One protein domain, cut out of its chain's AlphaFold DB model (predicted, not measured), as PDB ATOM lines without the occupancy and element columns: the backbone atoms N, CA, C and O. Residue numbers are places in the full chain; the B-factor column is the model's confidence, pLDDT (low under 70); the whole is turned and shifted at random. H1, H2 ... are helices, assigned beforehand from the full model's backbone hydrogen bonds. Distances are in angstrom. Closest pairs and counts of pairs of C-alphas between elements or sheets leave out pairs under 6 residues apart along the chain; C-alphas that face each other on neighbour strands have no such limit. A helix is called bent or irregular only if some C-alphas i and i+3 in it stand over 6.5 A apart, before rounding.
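This is residues 85 to 130 of the 130 residues of an uncharacterized protein of Nitrospira defluvii (UniProt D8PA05). Two long helices, H1 and H2, make an open V: H1 is the longer arm, H2 the other, and the link of residues 108 to 111 forms the point between them. The arms spread from that point with no C-alpha of one within 8 A of the other, and residues 85 to 101 of H1 and 116 to 130, of which 116 to 129 belong to H2, stand free. The printed part has 46 residues with two named helices, H1 then H2, and no named strand; its class is all helix. It is only just loose, close to extended, with a radius of gyration of the C-alphas of 14.1 A, and flat, with spans of 35 by 33 by 10 A.

H1, the longest helix by residues, holds the 23 residues 85 to 107 and measures 33.3 A from first to last C-alpha. It begins with C-alpha 85 at (-30.720, 12.430, -43.301) and ends with C-alpha 107 at (-30.003, 1.125, -12.025). H2 holds the 18 residues 112 to 129, is 26.1 A long, and ends with C-alpha 129 at (-58.577, 0.960, -27.706).

H1 and H2 are apart, though they follow each other in the chain. A tight link of 4 residues, 108 to 111, joins them. The N-to-C direction of H1 has components 0.04, -0.37 and 0.93 along x, y and z; that of H2 has -0.83, 0.33 and -0.45. Neither helix is bent, and in both H1 and H2 every O i to N i+4 pair is within hydrogen-bond range.

The two C-alphas farthest apart, those of Pro 85 and Glu 113, are separated by 36.2 A. The C-alphas of the first and last printed residues, Pro 85 and Ser 130, are 32.6 A apart. The printed part has no cut and ends at the chain's last residue. The mean pLDDT of the printed part is 86.9, and residue 130 is under 70.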
ATOM      1  N   PRO A  85     -31.294  11.749 -44.464       78.00
ATOM      2  CA  PRO A  85     -30.720  12.430 -43.301       78.00
ATOM      3  C   PRO A  85     -31.716  12.627 -42.151       78.00
ATOM      4  O   PRO A  85     -31.373  12.432 -40.986       78.00
ATOM      5  N   ALA A  86     -32.972  12.954 -42.478       76.56
ATOM      6  CA  ALA A  86     -34.039  13.089 -41.489       76.56
ATOM      7  C   ALA A  86     -34.295  11.763 -40.756       76.56
ATOM      8  O   ALA A  86     -34.382  11.737 -39.528       76.56
ATOM      9  N   ARG A  87     -34.343  10.646 -41.493       79.62
ATOM     10  CA  ARG A  87     -34.555   9.321 -40.906       79.62
ATOM     11  C   ARG A  87     -33.353   8.860 -40.078       79.62
ATOM     12  O   ARG A  87     -33.558   8.383 -38.961       79.62
ATOM     13  N   ALA A  88     -32.132   9.146 -40.532       82.50
ATOM     14  CA  ALA A  88     -30.913   8.916 -39.759       82.50
ATOM     15  C   ALA A  88     -30.917   9.682 -38.426       82.50
ATOM     16  O   ALA A  88     -30.564   9.125 -37.381       82.50
ATOM     17  N   ALA A  89     -31.343  10.949 -38.433       83.69
ATOM     18  CA  ALA A  89     -31.467  11.752 -37.218       83.69
ATOM     19  C   ALA A  89     -32.514  11.168 -36.254       83.69
ATOM     20  O   ALA A  89     -32.228  11.000 -35.064       83.69
ATOM     21  N   SER A  90     -33.692  10.787 -36.761       84.69
ATOM     22  CA  SER A  90     -34.736  10.126 -35.967       84.69
ATOM     23  C   SER A  90     -34.254   8.806 -35.359       84.69
ATOM     24  O   SER A  90     -34.456   8.583 -34.163       84.69
ATOM     25  N   ARG A  91     -33.560   7.957 -36.130       87.75
ATOM     26  CA  ARG A  91     -32.989   6.690 -35.647       87.75
ATOM     27  C   ARG A  91     -31.957   6.922 -34.547       87.75
ATOM     28  O   ARG A  91     -32.037   6.293 -33.493       87.75
ATOM     29  N   LYS A  92     -31.026   7.865 -34.746       88.56
ATOM     30  CA  LYS A  92     -30.031   8.244 -33.725       88.56
ATOM     31  C   LYS A  92     -30.705   8.748 -32.445       88.56
ATOM     32  O   LYS A  92     -30.279   8.379 -31.350       88.56
ATOM     33  N   LYS A  93     -31.759   9.563 -32.561       91.69
ATOM     34  CA  LYS A  93     -32.537  10.041 -31.406       91.69
ATOM     35  C   LYS A  93     -33.203   8.878 -30.669       91.69
ATOM     36  O   LYS A  93     -33.083   8.800 -29.449       91.69
ATOM     37  N   LEU A  94     -33.839   7.959 -31.395       90.50
ATOM     38  CA  LEU A  94     -34.454   6.763 -30.818       90.50
ATOM     39  C   LEU A  94     -33.433   5.893 -30.079       90.50
ATOM     40  O   LEU A  94     -33.660   5.556 -28.921       90.50
ATOM     41  N   ALA A  95     -32.289   5.605 -30.699       87.31
ATOM     42  CA  ALA A  95     -31.226   4.820 -30.076       87.31
ATOM     43  C   ALA A  95     -30.752   5.438 -28.748       87.31
ATOM     44  O   ALA A  95     -30.583   4.724 -27.760       87.31
ATOM     45  N   ARG A  96     -30.616   6.773 -28.682       92.62
ATOM     46  CA  ARG A  96     -30.283   7.477 -27.429       92.62
ATOM     47  C   ARG A  96     -31.360   7.307 -26.361       92.62
ATOM     48  O   ARG A  96     -31.024   7.069 -25.207       92.62
ATOM     49  N   MET A  97     -32.637   7.435 -26.725       92.56
ATOM     50  CA  MET A  97     -33.741   7.253 -25.774       92.56
ATOM     51  C   MET A  97     -33.775   5.822 -25.234       92.56
ATOM     52  O   MET A  97     -33.842   5.632 -24.024       92.56
ATOM     53  N   VAL A  98     -33.633   4.824 -26.110       89.31
ATOM     54  CA  VAL A  98     -33.548   3.410 -25.715       89.31
ATOM     55  C   VAL A  98     -32.358   3.171 -24.787       89.31
ATOM     56  O   VAL A  98     -32.503   2.483 -23.781       89.31
ATOM     57  N   GLY A  99     -31.198   3.769 -25.077       91.38
ATOM     58  CA  GLY A  99     -30.021   3.688 -24.210       91.38
ATOM     59  C   GLY A  99     -30.284   4.227 -22.800       91.38
ATOM     60  O   GLY A  99     -29.966   3.550 -21.826       91.38
ATOM     61  N   LYS A 100     -30.933   5.394 -22.685       93.31
ATOM     62  CA  LYS A 100     -31.318   5.974 -21.386       93.31
ATOM     63  C   LYS A 100     -32.261   5.060 -20.606       93.31
ATOM     64  O   LYS A 100     -32.020   4.812 -19.432       93.31
ATOM     65  N   VAL A 101     -33.286   4.521 -21.268       88.50
ATOM     66  CA  VAL A 101     -34.238   3.589 -20.641       88.50
ATOM     67  C   VAL A 101     -33.526   2.330 -20.149       88.50
ATOM     68  O   VAL A 101     -33.770   1.891 -19.032       88.50
ATOM     69  N   ARG A 102     -32.603   1.770 -20.942       87.00
ATOM     70  CA  ARG A 102     -31.811   0.604 -20.520       87.00
ATOM     71  C   ARG A 102     -30.907   0.910 -19.326       87.00
ATOM     72  O   ARG A 102     -30.768   0.044 -18.473       87.00
ATOM     73  N   SER A 103     -30.301   2.097 -19.262       89.06
ATOM     74  CA  SER A 103     -29.497   2.507 -18.099       89.06
ATOM     75  C   SER A 103     -30.357   2.584 -16.842       89.06
ATOM     76  O   SER A 103     -30.050   1.925 -15.859       89.06
ATOM     77  N   ALA A 104     -31.492   3.283 -16.920       89.19
ATOM     78  CA  ALA A 104     -32.419   3.407 -15.799       89.19
ATOM     79  C   ALA A 104     -32.954   2.040 -15.338       89.19
ATOM     80  O   ALA A 104     -33.007   1.763 -14.146       89.19
ATOM     81  N   ALA A 105     -33.293   1.147 -16.274       86.75
ATOM     82  CA  ALA A 105     -33.729  -0.207 -15.940       86.75
ATOM     83  C   ALA A 105     -32.639  -1.009 -15.207       86.75
ATOM     84  O   ALA A 105     -32.956  -1.761 -14.291       86.75
ATOM     85  N   ARG A 106     -31.362  -0.829 -15.578       86.69
ATOM     86  CA  ARG A 106     -30.226  -1.449 -14.877       86.69
ATOM     87  C   ARG A 106     -30.033  -0.873 -13.479       86.69
ATOM     88  O   ARG A 106     -29.846  -1.644 -12.549       86.69
ATOM     89  N   GLU A 107     -30.105   0.448 -13.328       91.75
ATOM     90  CA  GLU A 107     -30.003   1.125 -12.025       91.75
ATOM     91  C   GLU A 107     -31.108   0.666 -11.063       91.75
ATOM     92  O   GLU A 107     -30.853   0.422  -9.889       91.75
ATOM     93  N   LEU A 108     -32.318   0.467 -11.584       91.19
ATOM     94  CA  LEU A 108     -33.471  -0.021 -10.828       91.19
ATOM     95  C   LEU A 108     -33.507  -1.552 -10.673       91.19
ATOM     96  O   LEU A 108     -34.453  -2.074 -10.089       91.19
ATOM     97  N   SER A 109     -32.509  -2.279 -11.195       90.50
ATOM     98  CA  SER A 109     -32.457  -3.751 -11.191       90.50
ATOM     99  C   SER A 109     -33.726  -4.419 -11.745       90.50
ATOM    100  O   SER A 109     -34.121  -5.494 -11.293       90.50
ATOM    101  N   ILE A 110     -34.372  -3.788 -12.731       86.81
ATOM    102  CA  ILE A 110     -35.583  -4.324 -13.359       86.81
ATOM    103  C   ILE A 110     -35.215  -5.570 -14.159       86.81
ATOM    104  O   ILE A 110     -34.325  -5.537 -15.017       86.81
ATOM    105  N   THR A 111     -35.935  -6.661 -13.914       87.62
ATOM    106  CA  THR A 111     -35.674  -7.929 -14.593       87.62
ATOM    107  C   THR A 111     -36.338  -7.978 -15.978       87.62
ATOM    108  O   THR A 111     -37.345  -7.300 -16.223       87.62
ATOM    109  N   PRO A 112     -35.812  -8.782 -16.919       83.00
ATOM    110  CA  PRO A 112     -36.442  -8.985 -18.224       83.00
ATOM    111  C   PRO A 112     -37.914  -9.417 -18.138       83.00
ATOM    112  O   PRO A 112     -38.727  -8.996 -18.961       83.00
ATOM    113  N   GLU A 113     -38.275 -10.204 -17.124       88.06
ATOM    114  CA  GLU A 113     -39.633 -10.704 -16.888       88.06
ATOM    115  C   GLU A 113     -40.590  -9.565 -16.522       88.06
ATOM    116  O   GLU A 113     -41.705  -9.502 -17.042       88.06
ATOM    117  N   GLN A 114     -40.142  -8.622 -15.688       86.38
ATOM    118  CA  GLN A 114     -40.920  -7.433 -15.332       86.38
ATOM    119  C   GLN A 114     -41.158  -6.538 -16.555       86.38
ATOM    120  O   GLN A 114     -42.274  -6.066 -16.777       86.38
ATOM    121  N   ILE A 115     -40.138  -6.364 -17.402       85.12
ATOM    122  CA  ILE A 115     -40.279  -5.627 -18.667       85.12
ATOM    123  C   ILE A 115     -41.283  -6.334 -19.587       85.12
ATOM    124  O   ILE A 115     -42.141  -5.679 -20.181       85.12
ATOM    125  N   ALA A 116     -41.201  -7.661 -19.711       87.69
ATOM    126  CA  ALA A 116     -42.098  -8.439 -20.561       87.69
ATOM    127  C   ALA A 116     -43.560  -8.349 -20.095       87.69
ATOM    128  O   ALA A 116     -44.453  -8.155 -20.927       87.69
ATOM    129  N   ALA A 117     -43.800  -8.433 -18.783       90.06
ATOM    130  CA  ALA A 117     -45.126  -8.278 -18.192       90.06
ATOM    131  C   ALA A 117     -45.728  -6.901 -18.511       90.06
ATOM    132  O   ALA A 117     -46.882  -6.811 -18.944       90.06
ATOM    133  N   GLU A 118     -44.925  -5.842 -18.395       88.50
ATOM    134  CA  GLU A 118     -45.395  -4.481 -18.635       88.50
ATOM    135  C   GLU A 118     -45.632  -4.198 -20.122       88.50
ATOM    136  O   GLU A 118     -46.652  -3.625 -20.512       88.50
ATOM    137  N   VAL A 119     -44.762  -4.706 -21.000       90.12
ATOM    138  CA  VAL A 119     -44.995  -4.662 -22.450       90.12
ATOM    139  C   VAL A 119     -46.281  -5.410 -22.818       90.12
ATOM    140  O   VAL A 119     -47.047  -4.932 -23.661       90.12
ATOM    141  N   ALA A 120     -46.554  -6.556 -22.192       89.31
ATOM    142  CA  ALA A 120     -47.791  -7.300 -22.408       89.31
ATOM    143  C   ALA A 120     -49.028  -6.536 -21.903       89.31
ATOM    144  O   ALA A 120     -50.072  -6.571 -22.556       89.31
ATOM    145  N   ALA A 121     -48.929  -5.822 -20.779       90.31
ATOM    146  CA  ALA A 121     -49.995  -4.951 -20.280       90.31
ATOM    147  C   ALA A 121     -50.294  -3.803 -21.261       90.31
ATOM    148  O   ALA A 121     -51.440  -3.638 -21.684       90.31
ATOM    149  N   VAL A 122     -49.262  -3.091 -21.728       91.19
ATOM    150  CA  VAL A 122     -49.400  -2.002 -22.712       91.19
ATOM    151  C   VAL A 122     -50.016  -2.494 -24.025       91.19
ATOM    152  O   VAL A 122     -50.858  -1.812 -24.613       91.19
ATOM    153  N   ARG A 123     -49.615  -3.678 -24.503       91.62
ATOM    154  CA  ARG A 123     -50.180  -4.280 -25.723       91.62
ATOM    155  C   ARG A 123     -51.659  -4.614 -25.563       91.62
ATOM    156  O   ARG A 123     -52.435  -4.285 -26.457       91.62
ATOM    157  N   ARG A 124     -52.046  -5.218 -24.433       90.25
ATOM    158  CA  ARG A 124     -53.453  -5.518 -24.122       90.25
ATOM    159  C   ARG A 124     -54.298  -4.248 -24.069       90.25
ATOM    160  O   ARG A 124     -55.353  -4.199 -24.691       90.25
ATOM    161  N   GLU A 125     -53.806  -3.206 -23.405       91.06
ATOM    162  CA  GLU A 125     -54.522  -1.930 -23.306       91.06
ATOM    163  C   GLU A 125     -54.689  -1.251 -24.673       91.06
ATOM    164  O   GLU A 125     -55.762  -0.740 -24.984       91.06
ATOM    165  N   ARG A 126     -53.661  -1.281 -25.532       89.56
ATOM    166  CA  ARG A 126     -53.773  -0.751 -26.901       89.56
ATOM    167  C   ARG A 126     -54.773  -1.526 -27.749       89.56
ATOM    168  O   ARG A 126     -55.556  -0.891 -28.443       89.56
ATOM    169  N   ALA A 127     -54.762  -2.855 -27.669       84.31
ATOM    170  CA  ALA A 127     -55.707  -3.701 -28.395       84.31
ATOM    171  C   ALA A 127     -57.164  -3.462 -27.960       84.31
ATOM    172  O   ALA A 127     -58.076  -3.667 -28.746       84.31
ATOM    173  N   ARG A 128     -57.389  -2.991 -26.727       79.19
ATOM    174  CA  ARG A 128     -58.721  -2.615 -26.231       79.19
ATOM    175  C   ARG A 128     -59.209  -1.257 -26.751       79.19
ATOM    176  O   ARG A 128     -60.394  -0.960 -26.643       79.19
ATOM    177  N   ARG A 129     -58.295  -0.407 -27.230       78.12
ATOM    178  CA  ARG A 129     -58.577   0.960 -27.706       78.12
ATOM    179  C   ARG A 129     -58.636   1.081 -29.231       78.12
ATOM    180  O   ARG A 129     -58.956   2.168 -29.708       78.12
ATOM    181  N   SER A 130     -58.277   0.030 -29.969       58.94
ATOM    182  CA  SER A 130     -58.427  -0.071 -31.430       58.94
ATOM    183  C   SER A 130     -59.745  -0.727 -31.790       58.94
ATOM    184  O   SER A 130     -60.377  -0.253 -32.753       58.94
TER     185      SER A 130